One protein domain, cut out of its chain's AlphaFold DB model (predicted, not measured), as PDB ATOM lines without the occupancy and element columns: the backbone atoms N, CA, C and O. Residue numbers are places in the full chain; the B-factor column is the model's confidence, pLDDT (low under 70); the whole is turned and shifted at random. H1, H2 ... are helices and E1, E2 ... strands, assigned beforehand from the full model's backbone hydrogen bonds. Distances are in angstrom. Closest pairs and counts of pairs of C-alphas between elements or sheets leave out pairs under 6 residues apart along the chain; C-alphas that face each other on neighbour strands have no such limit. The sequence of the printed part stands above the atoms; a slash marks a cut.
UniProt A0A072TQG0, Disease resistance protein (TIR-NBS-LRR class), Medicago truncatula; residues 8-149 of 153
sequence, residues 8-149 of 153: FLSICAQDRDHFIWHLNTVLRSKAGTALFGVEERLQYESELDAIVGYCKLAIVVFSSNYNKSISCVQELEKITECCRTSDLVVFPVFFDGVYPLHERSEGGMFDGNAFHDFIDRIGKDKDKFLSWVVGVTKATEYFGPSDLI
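AT A GLANCE: This is residues 8 to 149 of the 153 residues of the protein "Disease resistance protein (TIR-NBS-LRR class)" of Medicago truncatula (UniProt A0A072TQG0). A short sheet of three strands is covered on one face by helices H2, H3 and H5, side by side with H3 between the others; H1 and H4 graze the sheet. Residues 102 to 108 and 143 to 148 stick out. The 142 printed residues hold E1 H1 H2 E2 H3 E3 H4 H5 in chain order, mostly helix; the sheet E1 E2 E3 is parallel. The whole is compact, radius of gyration of the C-alphas 15.1 A, spanning 39 by 31 by 31 A.

HOW THE PARTS SIT: Start at inner strand E2, residues 57 to 62, with E1, residues 8 to 10, and E3, residues 89 to 94, as edge strands. N 10 and O 59, 2.8 A, and N 60 and O 91, 3.0 A, are within hydrogen-bond range. H3, residues 70 to 85, is over E2 and E3 at a height over the sheet of 9.9 A, and only just not over E1, where 2 of its C-alphas fall. E2, H3, E3 form a strand-helix-strand unit, parallel neighbour strands joined through a helix, with a right-handed crossover. With residues 75 to 82 alone, H3 touches H2, residues 45 to 54; the closest C-alphas, Gly 53 and Cys 82, are 5.9 A apart. With residues 80 to 84 alone, it touches residues 135 to 139 of H5, residues 123 to 139; the closest C-alphas, Arg 84 and Ala 139, are 5.2 A apart. H1, residues 18 to 34, and H4, residues 112 to 121, only graze the sheet. Every O i to N i+4 pair is within hydrogen-bond range in H3 and H4, but 11 of 13 in H1, 4 of 6 in H2 and 11 of 13 in H5.

IN THESE COORDINATES: Find C-alpha 8 at (13.017, 49.927, -29.592), where E1 begins, and C-alpha 139 at (8.895, 34.040, -27.310), where H5 ends after 25.0 A. H3 measures 23.0 A, and H1 22.2 A with a kink of 66 degrees near residue 28.

THE WHOLE: The printed part has no cut. The link from E3 to H4 is long, 17 residues. Confidence is under 70 at 54 residues, among them 96 to 122 and 133 to 149.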
ATOM      1  N   PHE A   8      11.893  50.093 -28.681       93.62
ATOM      2  CA  PHE A   8      13.017  49.927 -29.592       93.62
ATOM      3  C   PHE A   8      12.500  49.786 -31.023       93.62
ATOM      4  O   PHE A   8      11.646  48.942 -31.282       93.62
ATOM      5  N   LEU A   9      13.001  50.589 -31.959       92.44
ATOM      6  CA  LEU A   9      12.682  50.458 -33.381       92.44
ATOM      7  C   LEU A   9      13.873  49.831 -34.115       92.44
ATOM      8  O   LEU A   9      14.929  50.456 -34.249       92.44
ATOM      9  N   SER A  10      13.695  48.600 -34.601       90.94
ATOM     10  CA  SER A  10      14.654  47.907 -35.465       90.94
ATOM     11  C   SER A  10      14.236  48.010 -36.923       90.94
ATOM     12  O   SER A  10      13.108  47.698 -37.299       90.94
ATOM     13  N   ILE A  11      15.163  48.493 -37.734       88.06
ATOM     14  CA  ILE A  11      14.931  48.953 -39.094       88.06
ATOM     15  C   ILE A  11      16.238  48.788 -39.871       88.06
ATOM     16  O   ILE A  11      17.313  49.072 -39.342       88.06
ATOM     17  N   CYS A  12      16.140  48.442 -41.156       85.62
ATOM     18  CA  CYS A  12      17.290  48.481 -42.047       85.62
ATOM     19  C   CYS A  12      17.658  49.910 -42.464       85.62
ATOM     20  O   CYS A  12      16.860  50.636 -43.053       85.62
ATOM     21  N   ALA A  13      18.907  50.308 -42.211       80.50
ATOM     22  CA  ALA A  13      19.424  51.619 -42.603       80.50
ATOM     23  C   ALA A  13      19.446  51.834 -44.129       80.50
ATOM     24  O   ALA A  13      19.608  52.965 -44.576       80.50
ATOM     25  N   GLN A  14      19.320  50.767 -44.916       78.38
ATOM     26  CA  GLN A  14      19.233  50.786 -46.371       78.38
ATOM     27  C   GLN A  14      17.810  51.078 -46.871       78.38
ATOM     28  O   GLN A  14      17.662  51.494 -48.013       78.38
ATOM     29  N   ASP A  15      16.781  50.956 -46.024       76.00
ATOM     30  CA  ASP A  15      15.385  51.272 -46.374       76.00
ATOM     31  C   ASP A  15      15.068  52.764 -46.220       76.00
ATOM     32  O   ASP A  15      13.940  53.138 -45.919       76.00
ATOM     33  N   ARG A  16      16.075  53.630 -46.379       61.56
ATOM     34  CA  ARG A  16      16.082  55.070 -46.042       61.56
ATOM     35  C   ARG A  16      15.113  55.953 -46.845       61.56
ATOM     36  O   ARG A  16      15.272  57.172 -46.868       61.56
ATOM     37  N   ASP A  17      14.105  55.364 -47.463       64.88
ATOM     38  CA  ASP A  17      13.031  56.073 -48.128       64.88
ATOM     39  C   ASP A  17      12.040  56.677 -47.125       64.88
ATOM     40  O   ASP A  17      12.019  56.378 -45.927       64.88
ATOM     41  N   HIS A  18      11.199  57.565 -47.656       65.50
ATOM     42  CA  HIS A  18      10.179  58.363 -46.970       65.50
ATOM     43  C   HIS A  18       9.403  57.602 -45.877       65.50
ATOM     44  O   HIS A  18       9.060  58.187 -44.849       65.50
ATOM     45  N   PHE A  19       9.164  56.300 -46.076       73.44
ATOM     46  CA  PHE A  19       8.483  55.416 -45.132       73.44
ATOM     47  C   PHE A  19       9.139  55.396 -43.751       73.44
ATOM     48  O   PHE A  19       8.464  55.568 -42.742       73.44
ATOM     49  N   ILE A  20      10.456  55.222 -43.701       75.38
ATOM     50  CA  ILE A  20      11.207  55.115 -42.452       75.38
ATOM     51  C   ILE A  20      11.175  56.418 -41.680       75.38
ATOM     52  O   ILE A  20      10.965  56.419 -40.464       75.38
ATOM     53  N   TRP A  21      11.373  57.528 -42.390       77.75
ATOM     54  CA  TRP A  21      11.313  58.843 -41.780       77.75
ATOM     55  C   TRP A  21       9.908  59.095 -41.231       77.75
ATOM     56  O   TRP A  21       9.767  59.426 -40.058       77.75
ATOM     57  N   HIS A  22       8.870  58.817 -42.027       79.31
ATOM     58  CA  HIS A  22       7.480  58.964 -41.607       79.31
ATOM     59  C   HIS A  22       7.130  58.073 -40.408       79.31
ATOM     60  O   HIS A  22       6.567  58.560 -39.431       79.31
ATOM     61  N   LEU A  23       7.502  56.789 -40.436       81.62
ATOM     62  CA  LEU A  23       7.261  55.846 -39.348       81.62
ATOM     63  C   LEU A  23       7.963  56.295 -38.063       81.62
ATOM     64  O   LEU A  23       7.331  56.348 -37.011       81.62
ATOM     65  N   ASN A  24       9.241  56.674 -38.144       83.75
ATOM     66  CA  ASN A  24       9.994  57.204 -37.009       83.75
ATOM     67  C   ASN A  24       9.340  58.489 -36.468       83.75
ATOM     68  O   ASN A  24       9.129  58.594 -35.264       83.75
ATOM     69  N   THR A  25       8.918  59.426 -37.325       85.12
ATOM     70  CA  THR A  25       8.204  60.649 -36.912       85.12
ATOM     71  C   THR A  25       6.869  60.343 -36.229       85.12
ATOM     72  O   THR A  25       6.580  60.892 -35.164       85.12
ATOM     73  N   VAL A  26       6.053  59.451 -36.798       86.19
ATOM     74  CA  VAL A  26       4.760  59.059 -36.220       86.19
ATOM     75  C   VAL A  26       4.968  58.360 -34.879       86.19
ATOM     76  O   VAL A  26       4.319  58.728 -33.898       86.19
ATOM     77  N   LEU A  27       5.908  57.417 -34.789       86.25
ATOM     78  CA  LEU A  27       6.227  56.732 -33.537       86.25
ATOM     79  C   LEU A  27       6.752  57.706 -32.481       86.25
ATOM     80  O   LEU A  27       6.279  57.654 -31.348       86.25
ATOM     81  N   ARG A  28       7.631  58.654 -32.835       87.56
ATOM     82  CA  ARG A  28       8.074  59.722 -31.919       87.56
ATOM     83  C   ARG A  28       6.913  60.574 -31.433       87.56
ATOM     84  O   ARG A  28       6.851  60.887 -30.251       87.56
ATOM     85  N   SER A  29       5.960  60.916 -32.300       86.81
ATOM     86  CA  SER A  29       4.790  61.704 -31.890       86.81
ATOM     87  C   SER A  29       3.905  60.980 -30.863       86.81
ATOM     88  O   SER A  29       3.210  61.629 -30.084       86.81
ATOM     89  N   LYS A  30       3.929  59.639 -30.845       84.31
ATOM     90  CA  LYS A  30       3.128  58.803 -29.938       84.31
ATOM     91  C   LYS A  30       3.886  58.384 -28.678       84.31
ATOM     92  O   LYS A  30       3.318  58.429 -27.593       84.31
ATOM     93  N   ALA A  31       5.139  57.964 -28.822       82.12
ATOM     94  CA  ALA A  31       5.979  57.445 -27.745       82.12
ATOM     95  C   ALA A  31       6.861  58.524 -27.087       82.12
ATOM     96  O   ALA A  31       7.375  58.314 -25.989       82.12
ATOM     97  N   GLY A  32       7.035  59.681 -27.728       84.50
ATOM     98  CA  GLY A  32       7.881  60.766 -27.240       84.50
ATOM     99  C   GLY A  32       9.342  60.342 -27.087       84.50
ATOM    100  O   GLY A  32       9.888  59.609 -27.909       84.50
ATOM    101  N   THR A  33       9.965  60.778 -25.991       81.69
ATOM    102  CA  THR A  33      11.367  60.486 -25.641       81.69
ATOM    103  C   THR A  33      11.619  59.035 -25.217       81.69
ATOM    104  O   THR A  33      12.761  58.661 -24.974       81.69
ATOM    105  N   ALA A  34      10.573  58.206 -25.124       87.81
ATOM    106  CA  ALA A  34      10.703  56.783 -24.833       87.81
ATOM    107  C   ALA A  34      11.001  55.927 -26.079       87.81
ATOM    108  O   ALA A  34      11.193  54.717 -25.936       87.81
ATOM    109  N   LEU A  35      11.042  56.512 -27.282       91.00
ATOM    110  CA  LEU A  35      11.448  55.804 -28.495       91.00
ATOM    111  C   LEU A  35      12.970  55.830 -28.654       91.00
ATOM    112  O   LEU A  35      13.565  56.897 -28.745       91.00
ATOM    113  N   PHE A  36      13.568  54.652 -28.775       91.44
ATOM    114  CA  PHE A  36      14.889  54.481 -29.354       91.44
ATOM    115  C   PHE A  36      14.734  54.175 -30.847       91.44
ATOM    116  O   PHE A  36      14.342  53.067 -31.225       91.44
ATOM    117  N   GLY A  37      14.964  55.180 -31.692       87.94
ATOM    118  CA  GLY A  37      14.706  55.132 -33.128       87.94
ATOM    119  C   GLY A  37      15.938  55.439 -33.970       87.94
ATOM    120  O   GLY A  37      17.067  55.139 -33.594       87.94
ATOM    121  N   VAL A  38      15.721  56.017 -35.153       84.44
ATOM    122  CA  VAL A  38      16.795  56.273 -36.131       84.44
ATOM    123  C   VAL A  38      17.809  57.313 -35.635       84.44
ATOM    124  O   VAL A  38      19.000  57.176 -35.897       84.44
ATOM    125  N   GLU A  39      17.354  58.335 -34.910       83.62
ATOM    126  CA  GLU A  39      18.200  59.450 -34.456       83.62
ATOM    127  C   GLU A  39      19.141  59.035 -33.317       83.62
ATOM    128  O   GLU A  39      20.323  59.368 -33.339       83.62
ATOM    129  N   GLU A  40      18.645  58.254 -32.354       86.88
ATOM    130  CA  GLU A  40      19.407  57.814 -31.179       86.88
ATOM    131  C   GLU A  40      20.551  56.859 -31.539       86.88
ATOM    132  O   GLU A  40      21.578  56.821 -30.863       86.88
ATOM    133  N   ARG A  41      20.404  56.101 -32.630       84.31
ATOM    134  CA  ARG A  41      21.395  55.113 -33.080       84.31
ATOM    135  C   ARG A  41      22.766  55.718 -33.364       84.31
ATOM    136  O   ARG A  41      23.760  55.045 -33.134       84.31
ATOM    137  N   LEU A  42      22.830  56.979 -33.798       80.62
ATOM    138  CA  LEU A  42      24.102  57.673 -34.038       80.62
ATOM    139  C   LEU A  42      24.883  57.942 -32.746       80.62
ATOM    140  O   LEU A  42      26.103  58.066 -32.779       80.62
ATOM    141  N   GLN A  43      24.184  58.065 -31.619       84.00
ATOM    142  CA  GLN A  43      24.782  58.391 -30.328       84.00
ATOM    143  C   GLN A  43      25.077  57.143 -29.487       84.00
ATOM    144  O   GLN A  43      26.006  57.160 -28.686       84.00
ATOM    145  N   TYR A  44      24.298  56.076 -29.671       84.75
ATOM    146  CA  TYR A  44      24.269  54.913 -28.779       84.75
ATOM    147  C   TYR A  44      24.567  53.582 -29.493       84.75
ATOM    148  O   TYR A  44      24.136  52.525 -29.033       84.75
ATOM    149  N   GLU A  45      25.287  53.604 -30.619       80.50
ATOM    150  CA  GLU A  45      25.583  52.407 -31.428       80.50
ATOM    151  C   GLU A  45      26.259  51.287 -30.616       80.50
ATOM    152  O   GLU A  45      25.872  50.126 -30.711       80.50
ATOM    153  N   SER A  46      27.210  51.624 -29.738       85.69
ATOM    154  CA  SER A  46      27.891  50.637 -28.885       85.69
ATOM    155  C   SER A  46      27.056  50.142 -27.698       85.69
ATOM    156  O   SER A  46      27.498  49.261 -26.966       85.69
ATOM    157  N   GLU A  47      25.879  50.725 -27.464       89.31
ATOM    158  CA  GLU A  47      25.011  50.438 -26.314       89.31
ATOM    159  C   GLU A  47      23.677  49.796 -26.733       89.31
ATOM    160  O   GLU A  47      22.825  49.544 -25.878       89.31
ATOM    161  N   LEU A  48      23.498  49.493 -28.026       87.94
ATOM    162  CA  LEU A  48      22.266  48.929 -28.589       87.94
ATOM    163  C   LEU A  48      21.781  47.698 -27.823       87.94
ATOM    164  O   LEU A  48      20.623  47.650 -27.410       87.94
ATOM    165  N   ASP A  49      22.676  46.750 -27.557       87.12
ATOM    166  CA  ASP A  49      22.354  45.511 -26.848       87.12
ATOM    167  C   ASP A  49      21.810  45.761 -25.440       87.12
ATOM    168  O   ASP A  49      20.865  45.101 -24.999       87.12
ATOM    169  N   ALA A  50      22.397  46.728 -24.730       89.44
ATOM    170  CA  ALA A  50      21.929  47.113 -23.408       89.44
ATOM    171  C   ALA A  50      20.552  47.776 -23.512       89.44
ATOM    172  O   ALA A  50      19.643  47.421 -22.765       89.44
ATOM    173  N   ILE A  51      20.379  48.699 -24.461       91.75
ATOM    174  CA  ILE A  51      19.136  49.452 -24.665       91.75
ATOM    175  C   ILE A  51      17.966  48.531 -25.018       91.75
ATOM    176  O   ILE A  51      16.886  48.693 -24.443       91.75
ATOM    177  N   VAL A  52      18.170  47.541 -25.893       90.44
ATOM    178  CA  VAL A  52      17.157  46.517 -26.211       90.44
ATOM    179  C   VAL A  52      16.694  45.809 -24.938       90.44
ATOM    180  O   VAL A  52      15.492  45.655 -24.735       90.44
ATOM    181  N   GLY A  53      17.623  45.456 -24.045       88.56
ATOM    182  CA  GLY A  53      17.313  44.798 -22.773       88.56
ATOM    183  C   GLY A  53      16.506  45.646 -21.778       88.56
ATOM    184  O   GLY A  53      15.846  45.085 -20.906       88.56
ATOM    185  N   TYR A  54      16.522  46.979 -21.896       89.50
ATOM    186  CA  TYR A  54      15.698  47.872 -21.063       89.50
ATOM    187  C   TYR A  54      14.315  48.158 -21.657       89.50
ATOM    188  O   TYR A  54      13.408  48.583 -20.934       89.50
ATOM    189  N   CYS A  55      14.141  47.946 -22.961       91.75
ATOM    190  CA  CYS A  55      12.883  48.228 -23.637       91.75
ATOM    191  C   CYS A  55      11.792  47.218 -23.251       91.75
ATOM    192  O   CYS A  55      12.051  46.087 -22.850       91.75
ATOM    193  N   LYS A  56      10.532  47.644 -23.377       91.06
ATOM    194  CA  LYS A  56       9.343  46.805 -23.150       91.06
ATOM    195  C   LYS A  56       8.641  46.415 -24.448       91.06
ATOM    196  O   LYS A  56       7.893  45.445 -24.467       91.06
ATOM    197  N   LEU A  57       8.900  47.150 -25.527       90.06
ATOM    198  CA  LEU A  57       8.402  46.861 -26.866       90.06
ATOM    199  C   LEU A  57       9.547  46.988 -27.874       90.06
ATOM    200  O   LEU A  57      10.244  47.997 -27.872       90.06
ATOM    201  N   ALA A  58       9.704  46.012 -28.762       91.81
ATOM    202  CA  ALA A  58      10.537  46.102 -29.953       91.81
ATOM    203  C   ALA A  58       9.647  46.055 -31.197       91.81
ATOM    204  O   ALA A  58       8.941  45.075 -31.421       91.81
ATOM    205  N   ILE A  59       9.676  47.105 -32.012       90.38
ATOM    206  CA  ILE A  59       9.040  47.134 -33.330       90.38
ATOM    207  C   ILE A  59      10.107  46.751 -34.349       90.38
ATOM    208  O   ILE A  59      11.109  47.455 -34.477       90.38
ATOM    209  N   VAL A  60       9.901  45.646 -35.061       88.38
ATOM    210  CA  VAL A  60      10.850  45.151 -36.065       88.38
ATOM    211  C   VAL A  60      10.245  45.321 -37.446       88.38
ATOM    212  O   VAL A  60       9.246  44.685 -37.766       88.38
ATOM    213  N   VAL A  61      10.850  46.183 -38.261       86.31
ATOM    214  CA  VAL A  61      10.415  46.447 -39.633       86.31
ATOM    215  C   VAL A  61      11.175  45.530 -40.582       86.31
ATOM    216  O   VAL A  61      12.308  45.809 -40.970       86.31
ATOM    217  N   PHE A  62      10.547  44.422 -40.950       79.38
ATOM    218  CA  PHE A  62      11.075  43.475 -41.914       79.38
ATOM    219  C   PHE A  62      10.898  43.994 -43.336       79.38
ATOM    220  O   PHE A  62       9.778  44.177 -43.802       79.38
ATOM    221  N   SER A  63      12.017  44.189 -44.026       79.75
ATOM    222  CA  SER A  63      12.078  44.614 -45.423       79.75
ATOM    223  C   SER A  63      12.922  43.666 -46.271       79.75
ATOM    224  O   SER A  63      13.659  42.824 -45.749       79.75
ATOM    225  N   SER A  64      12.879  43.849 -47.592       76.00
ATOM    226  CA  SER A  64      13.737  43.116 -48.530       76.00
ATOM    227  C   SER A  64      15.238  43.363 -48.332       76.00
ATOM    228  O   SER A  64      16.057  42.669 -48.940       76.00
ATOM    229  N   ASN A  65      15.617  44.384 -47.558       79.75
ATOM    230  CA  ASN A  65      17.009  44.672 -47.223       79.75
ATOM    231  C   ASN A  65      17.368  44.244 -45.797       79.75
ATOM    232  O   ASN A  65      18.555  44.133 -45.492       79.75
ATOM    233  N   TYR A  66      16.388  43.997 -44.925       82.81
ATOM    234  CA  TYR A  66      16.629  43.665 -43.519       82.81
ATOM    235  C   TYR A  66      17.466  42.386 -43.370       82.81
ATOM    236  O   TYR A  66      18.454  42.364 -42.644       82.81
ATOM    237  N   ASN A  67      17.140  41.338 -44.129       74.06
ATOM    238  CA  ASN A  67      17.881  40.072 -44.124       74.06
ATOM    239  C   ASN A  67      19.276  40.157 -44.777       74.06
ATOM    240  O   ASN A  67      20.111  39.282 -44.542       74.06
ATOM    241  N   LYS A  68      19.533  41.193 -45.586       81.62
ATOM    242  CA  LYS A  68      20.828  41.450 -46.242       81.62
ATOM    243  C   LYS A  68      21.775  42.264 -45.360       81.62
ATOM    244  O   LYS A  68      22.974  42.297 -45.627       81.62
ATOM    245  N   SER A  69      21.254  42.932 -44.332       84.75
ATOM    246  CA  SER A  69      22.042  43.752 -43.417       84.75
ATOM    247  C   SER A  69      22.523  42.927 -42.227       84.75
ATOM    248  O   SER A  69      21.727  42.491 -41.399       84.75
ATOM    249  N   ILE A  70      23.845  42.752 -42.115       86.69
ATOM    250  CA  ILE A  70      24.475  42.032 -40.993       86.69
ATOM    251  C   ILE A  70      24.051  42.645 -39.653       86.69
ATOM    252  O   ILE A  70      23.657  41.916 -38.748       86.69
ATOM    253  N   SER A  71      24.064  43.975 -39.558       86.38
ATOM    254  CA  SER A  71      23.666  44.698 -38.346       86.38
ATOM    255  C   SER A  71      22.201  44.436 -37.975       86.38
ATOM    256  O   SER A  71      21.912  44.153 -36.816       86.38
ATOM    257  N   CYS A  72      21.279  44.427 -38.943       87.69
ATOM    258  CA  CYS A  72      19.867  44.131 -38.672       87.69
ATOM    259  C   CYS A  72      19.654  42.692 -38.205       87.69
ATOM    260  O   CYS A  72      18.858  42.441 -37.307       87.69
ATOM    261  N   VAL A  73      20.382  41.740 -38.792       85.12
ATOM    262  CA  VAL A  73      20.314  40.337 -38.373       85.12
ATOM    263  C   VAL A  73      20.832  40.166 -36.943       85.12
ATOM    264  O   VAL A  73      20.188  39.482 -36.153       85.12
ATOM    265  N   GLN A  74      21.933  40.829 -36.583       87.88
ATOM    266  CA  GLN A  74      22.474  40.804 -35.219       87.88
ATOM    267  C   GLN A  74      21.515  41.439 -34.203       87.88
ATOM    268  O   GLN A  74      21.281  40.875 -33.137       87.88
ATOM    269  N   GLU A  75      20.891  42.571 -34.546       90.00
ATOM    270  CA  GLU A  75      19.850  43.174 -33.706       90.00
ATOM    271  C   GLU A  75      18.667  42.236 -33.495       90.00
ATOM    272  O   GLU A  75      18.169  42.108 -32.377       90.00
ATOM    273  N   LEU A  76      18.212  41.567 -34.554       88.50
ATOM    274  CA  LEU A  76      17.109  40.621 -34.466       88.50
ATOM    275  C   LEU A  76      17.451  39.434 -33.562       88.50
ATOM    276  O   LEU A  76      16.610  39.009 -32.766       88.50
ATOM    277  N   GLU A  77      18.674  38.909 -33.652       86.25
ATOM    278  CA  GLU A  77      19.169  37.866 -32.750       86.25
ATOM    279  C   GLU A  77      19.133  38.344 -31.297       86.25
ATOM    280  O   GLU A  77      18.610  37.631 -30.434       86.25
ATOM    281  N   LYS A  78      19.574  39.581 -31.034       89.25
ATOM    282  CA  LYS A  78      19.543  40.160 -29.689       89.25
ATOM    283  C   LYS A  78      18.126  40.380 -29.169       89.25
ATOM    284  O   LYS A  78      17.823  40.007 -28.038       89.25
ATOM    285  N   ILE A  79      17.233  40.928 -29.990       89.25
ATOM    286  CA  ILE A  79      15.810  41.088 -29.656       89.25
ATOM    287  C   ILE A  79      15.199  39.727 -29.313       89.25
ATOM    288  O   ILE A  79      14.473  39.614 -28.329       89.25
ATOM    289  N   THR A  80      15.536  38.692 -30.087       85.12
ATOM    290  CA  THR A  80      15.045  37.326 -29.878       85.12
ATOM    291  C   THR A  80      15.585  36.703 -28.583       85.12
ATOM    292  O   THR A  80      14.888  35.958 -27.897       85.12
ATOM    293  N   GLU A  81      16.836  36.984 -28.223       85.50
ATOM    294  CA  GLU A  81      17.405  36.586 -26.933       85.50
ATOM    295  C   GLU A  81      16.702  37.306 -25.771       85.50
ATOM    296  O   GLU A  81      16.280  36.673 -24.797       85.50
ATOM    297  N   CYS A  82      16.528  38.625 -25.888       85.81
ATOM    298  CA  CYS A  82      15.888  39.445 -24.868       85.81
ATOM    299  C   CYS A  82      14.421  39.059 -24.664       85.81
ATOM    300  O   CYS A  82      14.007  38.905 -23.518       85.81
ATOM    301  N   CYS A  83      13.631  38.829 -25.715       82.75
ATOM    302  CA  CYS A  83      12.221  38.454 -25.558       82.75
ATOM    303  C   CYS A  83      12.024  37.073 -24.911       82.75
ATOM    304  O   CYS A  83      10.995  36.831 -24.295       82.75
ATOM    305  N   ARG A  84      13.019  36.177 -24.969       78.88
ATOM    306  CA  ARG A  84      12.981  34.893 -24.242       78.88
ATOM    307  C   ARG A  84      13.298  35.017 -22.756       78.88
ATOM    308  O   ARG A  84      12.992  34.105 -21.994       78.88
ATOM    309  N   THR A  85      13.974  36.088 -22.357       78.81
ATOM    310  CA  THR A  85      14.564  36.239 -21.018       78.81
ATOM    311  C   THR A  85      14.021  37.448 -20.251       78.81
ATOM    312  O   THR A  85      14.392  37.658 -19.098       78.81
ATOM    313  N   SER A  86      13.129  38.234 -20.860       80.19
ATOM    314  CA  SER A  86      12.555  39.465 -20.309       80.19
ATOM    315  C   SER A  86      11.123  39.690 -20.808       80.19
ATOM    316  O   SER A  86      10.675  39.018 -21.730       80.19
ATOM    317  N   ASP A  87      10.421  40.686 -20.256       82.56
ATOM    318  CA  ASP A  87       9.065  41.077 -20.695       82.56
ATOM    319  C   ASP A  87       9.043  41.869 -22.023       82.56
ATOM    320  O   ASP A  87       8.138  42.675 -22.255       82.56
ATOM    321  N   LEU A  88      10.074  41.740 -22.862       85.94
ATOM    322  CA  LEU A  88      10.141  42.443 -24.138       85.94
ATOM    323  C   LEU A  88       9.104  41.863 -25.108       85.94
ATOM    324  O   LEU A  88       9.256  40.752 -25.613       85.94
ATOM    325  N   VAL A  89       8.077  42.651 -25.422       86.00
ATOM    326  CA  VAL A  89       7.107  42.325 -26.473       86.00
ATOM    327  C   VAL A  89       7.703  42.681 -27.828       86.00
ATOM    328  O   VAL A  89       8.269  43.762 -27.987       86.00
ATOM    329  N   VAL A  90       7.550  41.813 -28.826       84.12
ATOM    330  CA  VAL A  90       8.011  42.079 -30.195       84.12
ATOM    331  C   VAL A  90       6.810  42.257 -31.118       84.12
ATOM    332  O   VAL A  90       5.915  41.417 -31.146       84.12
ATOM    333  N   PHE A  91       6.797  43.349 -31.880       83.81
ATOM    334  CA  PHE A  91       5.770  43.663 -32.865       83.81
ATOM    335  C   PHE A  91       6.384  43.696 -34.273       83.81
ATOM    336  O   PHE A  91       7.113  44.642 -34.597       83.81
ATOM    337  N   PRO A  92       6.141  42.669 -35.108       82.69
ATOM    338  CA  PRO A  92       6.660  42.634 -36.465       82.69
ATOM    339  C   PRO A  92       5.831  43.529 -37.397       82.69
ATOM    340  O   PRO A  92       4.603  43.512 -37.374       82.69
ATOM    341  N   VAL A  93       6.513  44.291 -38.249       79.88
ATOM    342  CA  VAL A  93       5.933  45.077 -39.345       79.88
ATOM    343  C   VAL A  93       6.586  44.607 -40.633       79.88
ATOM    344  O   VAL A  93       7.809  44.630 -40.735       79.88
ATOM    345  N   PHE A  94       5.798  44.195 -41.618       75.62
ATOM    346  CA  PHE A  94       6.318  43.768 -42.916       75.62
ATOM    347  C   PHE A  94       6.202  44.922 -43.909       75.62
ATOM    348  O   PHE A  94       5.133  45.506 -44.073       75.62
ATOM    349  N   PHE A  95       7.321  45.269 -44.536       75.00
ATOM    350  CA  PHE A  95       7.444  46.340 -45.513       75.00
ATOM    351  C   PHE A  95       8.005  45.766 -46.816       75.00
ATOM    352  O   PHE A  95       9.107  45.222 -46.857       75.00
ATOM    353  N   ASP A  96       7.250  45.885 -47.902       67.50
ATOM    354  CA  ASP A  96       7.585  45.304 -49.208       67.50
ATOM    355  C   ASP A  96       8.566  46.156 -50.040       67.50
ATOM    356  O   ASP A  96       8.946  45.760 -51.150       67.50
ATOM    357  N   GLY A  97       8.990  47.307 -49.506       61.03
ATOM    358  CA  GLY A  97       9.873  48.257 -50.182       61.03
ATOM    359  C   GLY A  97       9.150  49.240 -51.105       61.03
ATOM    360  O   GLY A  97       9.817  50.052 -51.742       61.03
ATOM    361  N   VAL A  98       7.817  49.193 -51.203       56.16
ATOM    362  CA  VAL A  98       7.039  50.057 -52.097       56.16
ATOM    363  C   VAL A  98       6.299  51.095 -51.266       56.16
ATOM    364  O   VAL A  98       5.244  50.844 -50.693       56.16
ATOM    365  N   TYR A  99       6.843  52.310 -51.207       51.47
ATOM    366  CA  TYR A  99       6.053  53.453 -50.757       51.47
ATOM    367  C   TYR A  99       5.263  53.982 -51.961       51.47
ATOM    368  O   TYR A  99       5.896  54.433 -52.924       51.47
ATOM    369  N   PRO A 100       3.917  53.952 -51.964       46.72
ATOM    370  CA  PRO A 100       3.161  54.570 -53.038       46.72
ATOM    371  C   PRO A 100       3.351  56.084 -52.915       46.72
ATOM    372  O   PRO A 100       2.705  56.761 -52.118       46.72
ATOM    373  N   LEU A 101       4.289  56.630 -53.693       43.09
ATOM    374  CA  LEU A 101       4.477  58.077 -53.826       43.09
ATOM    375  C   LEU A 101       3.225  58.746 -54.417       43.09
ATOM    376  O   LEU A 101       2.999  59.929 -54.179       43.09
ATOM    377  N   HIS A 102       2.371  57.979 -55.098       39.78
ATOM    378  CA  HIS A 102       1.011  58.355 -55.439       39.78
ATOM    379  C   HIS A 102       0.102  57.127 -55.448       39.78
ATOM    380  O   HIS A 102       0.540  56.032 -55.773       39.78
ATOM    381  N   GLU A 103      -1.165  57.380 -55.124       40.56
ATOM    382  CA  GLU A 103      -2.292  56.444 -55.060       40.56
ATOM    383  C   GLU A 103      -2.463  55.738 -53.709       40.56
ATOM    384  O   GLU A 103      -1.833  54.743 -53.365       40.56
ATOM    385  N   ARG A 104      -3.393  56.308 -52.930       42.56
ATOM    386  CA  ARG A 104      -4.119  55.611 -51.871       42.56
ATOM    387  C   ARG A 104      -4.776  54.378 -52.495       42.56
ATOM    388  O   ARG A 104      -5.827  54.511 -53.117       42.56
ATOM    389  N   SER A 105      -4.184  53.205 -52.325       38.50
ATOM    390  CA  SER A 105      -4.921  51.958 -52.476       38.50
ATOM    391  C   SER A 105      -5.894  51.833 -51.300       38.50
ATOM    392  O   SER A 105      -5.543  52.056 -50.142       38.50
ATOM    393  N   GLU A 106      -7.153  51.513 -51.594       36.91
ATOM    394  CA  GLU A 106      -8.244  51.363 -50.616       36.91
ATOM    395  C   GLU A 106      -8.118  50.102 -49.732       36.91
ATOM    396  O   GLU A 106      -9.023  49.776 -48.968       36.91
ATOM    397  N   GLY A 107      -6.980  49.406 -49.781       42.28
ATOM    398  CA  GLY A 107      -6.610  48.343 -48.853       42.28
ATOM    399  C   GLY A 107      -5.532  48.863 -47.916       42.28
ATOM    400  O   GLY A 107      -4.477  49.298 -48.369       42.28
ATOM    401  N   GLY A 108      -5.798  48.866 -46.608       39.91
ATOM    402  CA  GLY A 108      -4.812  49.275 -45.612       39.91
ATOM    403  C   GLY A 108      -3.479  48.532 -45.769       39.91
ATOM    404  O   GLY A 108      -3.427  47.439 -46.321       39.91
ATOM    405  N   MET A 109      -2.418  49.120 -45.214       47.25
ATOM    406  CA  MET A 109      -1.011  48.669 -45.219       47.25
ATOM    407  C   MET A 109      -0.762  47.253 -44.633       47.25
ATOM    408  O   MET A 109       0.378  46.879 -44.388       47.25
ATOM    409  N   PHE A 110      -1.825  46.493 -44.362       44.91
ATOM    410  CA  PHE A 110      -1.873  45.224 -43.641       44.91
ATOM    411  C   PHE A 110      -2.899  44.258 -44.270       44.91
ATOM    412  O   PHE A 110      -3.703  43.641 -43.573       44.91
ATOM    413  N   ASP A 111      -2.919  44.166 -45.596       42.91
ATOM    414  CA  ASP A 111      -3.512  43.031 -46.307       42.91
ATOM    415  C   ASP A 111      -2.572  41.816 -46.134       42.91
ATOM    416  O   ASP A 111      -1.362  41.948 -46.325       42.91
ATOM    417  N   GLY A 112      -3.097  40.640 -45.760       47.78
ATOM    418  CA  GLY A 112      -2.322  39.391 -45.648       47.78
ATOM    419  C   GLY A 112      -1.549  39.018 -46.926       47.78
ATOM    420  O   GLY A 112      -0.508  38.367 -46.852       47.78
ATOM    421  N   ASN A 113      -1.970  39.523 -48.087       54.53
ATOM    422  CA  ASN A 113      -1.240  39.404 -49.346       54.53
ATOM    423  C   ASN A 113       0.131  40.089 -49.298       54.53
ATOM    424  O   ASN A 113       1.074  39.556 -49.866       54.53
ATOM    425  N   ALA A 114       0.298  41.204 -48.576       52.66
ATOM    426  CA  ALA A 114       1.590  41.889 -48.481       52.66
ATOM    427  C   ALA A 114       2.635  41.041 -47.738       52.66
ATOM    428  O   ALA A 114       3.815  41.063 -48.084       52.66
ATOM    429  N   PHE A 115       2.206  40.258 -46.740       58.72
ATOM    430  CA  PHE A 115       3.076  39.287 -46.083       58.72
ATOM    431  C   PHE A 115       3.441  38.150 -47.040       58.72
ATOM    432  O   PHE A 115       4.618  37.825 -47.162       58.72
ATOM    433  N   HIS A 116       2.478  37.574 -47.763       62.84
ATOM    434  CA  HIS A 116       2.769  36.532 -48.752       62.84
ATOM    435  C   HIS A 116       3.689  37.025 -49.879       62.84
ATOM    436  O   HIS A 116       4.685  36.368 -50.173       62.84
ATOM    437  N   ASP A 117       3.436  38.213 -50.425       63.69
ATOM    438  CA  ASP A 117       4.273  38.859 -51.438       63.69
ATOM    439  C   ASP A 117       5.680  39.132 -50.904       63.69
ATOM    440  O   ASP A 117       6.677  38.906 -51.594       63.69
ATOM    441  N   PHE A 118       5.788  39.591 -49.655       63.84
ATOM    442  CA  PHE A 118       7.065  39.763 -48.976       63.84
ATOM    443  C   PHE A 118       7.816  38.432 -48.865       63.84
ATOM    444  O   PHE A 118       8.988  38.345 -49.237       63.84
ATOM    445  N   ILE A 119       7.131  37.389 -48.396       65.56
ATOM    446  CA  ILE A 119       7.654  36.034 -48.237       65.56
ATOM    447  C   ILE A 119       8.112  35.436 -49.579       65.56
ATOM    448  O   ILE A 119       9.139  34.754 -49.629       65.56
ATOM    449  N   ASP A 120       7.403  35.711 -50.669       68.75
ATOM    450  CA  ASP A 120       7.789  35.265 -52.006       68.75
ATOM    451  C   ASP A 120       8.976  36.072 -52.556       68.75
ATOM    452  O   ASP A 120       9.897  35.498 -53.146       68.75
ATOM    453  N   ARG A 121       9.038  37.385 -52.289       67.06
ATOM    454  CA  ARG A 121      10.160  38.260 -52.688       67.06
ATOM    455  C   ARG A 121      11.471  37.922 -51.987       67.06
ATOM    456  O   ARG A 121      12.527  38.005 -52.614       67.06
ATOM    457  N   ILE A 122      11.434  37.548 -50.707       65.19
ATOM    458  CA  ILE A 122      12.644  37.120 -49.984       65.19
ATOM    459  C   ILE A 122      13.157  35.754 -50.467       65.19
ATOM    460  O   ILE A 122      14.312  35.412 -50.213       65.19
ATOM    461  N   GLY A 123      12.343  34.993 -51.211       71.38
ATOM    462  CA  GLY A 123      12.759  33.824 -51.982       71.38
ATOM    463  C   GLY A 123      13.568  32.814 -51.166       71.38
ATOM    464  O   GLY A 123      13.035  32.120 -50.307       71.38
ATOM    465  N   LYS A 124      14.878  32.727 -51.429       69.62
ATOM    466  CA  LYS A 124      15.786  31.769 -50.767       69.62
ATOM    467  C   LYS A 124      15.971  32.021 -49.270       69.62
ATOM    468  O   LYS A 124      16.324  31.098 -48.545       69.62
ATOM    469  N   ASP A 125      15.725  33.242 -48.810       65.06
ATOM    470  CA  ASP A 125      15.858  33.605 -47.399       65.06
ATOM    471  C   ASP A 125      14.559  33.374 -46.607       65.06
ATOM    472  O   ASP A 125      14.528  33.604 -45.397       65.06
ATOM    473  N   LYS A 126      13.501  32.878 -47.268       67.50
ATOM    474  CA  LYS A 126      12.186  32.587 -46.683       67.50
ATOM    475  C   LYS A 126      12.254  31.673 -45.472       67.50
ATOM    476  O   LYS A 126      11.723  32.022 -44.425       67.50
ATOM    477  N   ASP A 127      12.922  30.529 -45.578       67.31
ATOM    478  CA  ASP A 127      12.955  29.553 -44.482       67.31
ATOM    479  C   ASP A 127      13.686  30.107 -43.254       67.31
ATOM    480  O   ASP A 127      13.260  29.917 -42.113       67.31
ATOM    481  N   LYS A 128      14.764  30.862 -43.490       67.06
ATOM    482  CA  LYS A 128      15.519  31.551 -42.439       67.06
ATOM    483  C   LYS A 128      14.657  32.615 -41.758       67.06
ATOM    484  O   LYS A 128      14.613  32.681 -40.533       67.06
ATOM    485  N   PHE A 129      13.939  33.400 -42.552       66.75
ATOM    486  CA  PHE A 129      13.025  34.423 -42.074       66.75
ATOM    487  C   PHE A 129      11.863  33.848 -41.261       66.75
ATOM    488  O   PHE A 129      11.590  34.311 -40.158       66.75
ATOM    489  N   LEU A 130      11.210  32.801 -41.766       70.12
ATOM    490  CA  LEU A 130      10.127  32.119 -41.063       70.12
ATOM    491  C   LEU A 130      10.624  31.484 -39.763       70.12
ATOM    492  O   LEU A 130       9.932  31.557 -38.754       70.12
ATOM    493  N   SER A 131      11.843  30.937 -39.741       68.88
ATOM    494  CA  SER A 131      12.477  30.466 -38.504       68.88
ATOM    495  C   SER A 131      12.627  31.591 -37.472       68.88
ATOM    496  O   SER A 131      12.339  31.385 -36.290       68.88
ATOM    497  N   TRP A 132      12.990  32.805 -37.904       70.69
ATOM    498  CA  TRP A 132      13.026  33.977 -37.026       70.69
ATOM    499  C   TRP A 132      11.637  34.398 -36.549       70.69
ATOM    500  O   TRP A 132      11.453  34.567 -35.348       70.69
ATOM    501  N   VAL A 133      10.648  34.503 -37.443       68.75
ATOM    502  CA  VAL A 133       9.259  34.841 -37.078       68.75
ATOM    503  C   VAL A 133       8.702  33.825 -36.084       68.75
ATOM    504  O   VAL A 133       8.124  34.216 -35.077       68.75
ATOM    505  N   VAL A 134       8.929  32.529 -36.299       67.31
ATOM    506  CA  VAL A 134       8.555  31.467 -35.354       67.31
ATOM    507  C   VAL A 134       9.310  31.620 -34.034       67.31
ATOM    508  O   VAL A 134       8.721  31.459 -32.968       67.31
ATOM    509  N   GLY A 135      10.603  31.939 -34.083       66.38
ATOM    510  CA  GLY A 135      11.430  32.170 -32.901       66.38
ATOM    511  C   GLY A 135      10.935  33.335 -32.044       66.38
ATOM    512  O   GLY A 135      10.923  33.205 -30.820       66.38
ATOM    513  N   VAL A 136      10.502  34.419 -32.690       64.19
ATOM    514  CA  VAL A 136       9.869  35.586 -32.068       64.19
ATOM    515  C   VAL A 136       8.483  35.218 -31.547       64.19
ATOM    516  O   VAL A 136       8.214  35.433 -30.376       64.19
ATOM    517  N   THR A 137       7.643  34.577 -32.363       61.09
ATOM    518  CA  THR A 137       6.261  34.205 -32.006       61.09
ATOM    519  C   THR A 137       6.210  33.291 -30.784       61.09
ATOM    520  O   THR A 137       5.401  33.503 -29.889       61.09
ATOM    521  N   LYS A 138       7.107  32.300 -30.709       60.53
ATOM    522  CA  LYS A 138       7.244  31.414 -29.540       60.53
ATOM    523  C   LYS A 138       7.685  32.158 -28.283       60.53
ATOM    524  O   LYS A 138       7.325  31.760 -27.184       60.53
ATOM    525  N   ALA A 139       8.499  33.199 -28.433       57.22
ATOM    526  CA  ALA A 139       8.895  34.040 -27.310       57.22
ATOM    527  C   ALA A 139       7.784  35.026 -26.915       57.22
ATOM    528  O   ALA A 139       7.695  35.432 -25.764       57.22
ATOM    529  N   THR A 140       6.906  35.369 -27.855       54.75
ATOM    530  CA  THR A 140       5.727  36.201 -27.643       54.75
ATOM    531  C   THR A 140       4.458  35.362 -27.484       54.75
ATOM    532  O   THR A 140       3.429  35.790 -27.999       54.75
ATOM    533  N   GLU A 141       4.479  34.184 -26.835       52.69
ATOM    534  CA  GLU A 141       3.235  33.486 -26.456       52.69
ATOM    535  C   GLU A 141       2.426  34.399 -25.517       52.69
ATOM    536  O   GLU A 141       2.580  34.455 -24.299       52.69
ATOM    537  N   TYR A 142       1.614  35.216 -26.176       41.56
ATOM    538  CA  TYR A 142       0.823  36.316 -25.685       41.56
ATOM    539  C   TYR A 142      -0.551  35.738 -25.352       41.56
ATOM    540  O   TYR A 142      -1.210  35.164 -26.215       41.56
ATOM    541  N   PHE A 143      -1.002  35.901 -24.109       39.41
ATOM    542  CA  PHE A 143      -2.298  35.426 -23.599       39.41
ATOM    543  C   PHE A 143      -3.503  36.255 -24.111       39.41
ATOM    544  O   PHE A 143      -4.460  36.502 -23.379       39.41
ATOM    545  N   GLY A 144      -3.446  36.741 -25.354       40.41
ATOM    546  CA  GLY A 144      -4.545  37.437 -26.027       40.41
ATOM    547  C   GLY A 144      -5.371  36.482 -26.895       40.41
ATOM    548  O   GLY A 144      -4.911  35.377 -27.180       40.41
ATOM    549  N   PRO A 145      -6.582  36.875 -27.335       30.59
ATOM    550  CA  PRO A 145      -7.423  36.024 -28.170       30.59
ATOM    551  C   PRO A 145      -6.655  35.553 -29.411       30.59
ATOM    552  O   PRO A 145      -6.173  36.364 -30.205       30.59
ATOM    553  N   SER A 146      -6.561  34.233 -29.562       38.94
ATOM    554  CA  SER A 146      -5.884  33.488 -30.636       38.94
ATOM    555  C   SER A 146      -6.299  33.894 -32.057       38.94
ATOM    556  O   SER A 146      -5.615  33.586 -33.031       38.94
ATOM    557  N   ASP A 147      -7.402  34.623 -32.173       33.28
ATOM    558  CA  ASP A 147      -8.093  34.957 -33.415       33.28
ATOM    559  C   ASP A 147      -7.380  36.053 -34.227       33.28
ATOM    560  O   ASP A 147      -7.744  36.313 -35.373       33.28
ATOM    561  N   LEU A 148      -6.365  36.707 -33.651       36.72
ATOM    562  CA  LEU A 148      -5.575  37.750 -34.315       36.72
ATOM    563  C   LEU A 148      -4.306  37.222 -34.995       36.72
ATOM    564  O   LEU A 148      -3.827  37.861 -35.927       36.72
ATOM    565  N   ILE A 149      -3.792  36.055 -34.589       39.22
ATOM    566  CA  ILE A 149      -2.590  35.463 -35.202       39.22
ATOM    567  C   ILE A 149      -2.944  34.853 -36.566       39.22
ATOM    568  O   ILE A 149      -2.230  35.062 -37.534       39.22
TER     569      ILE A 149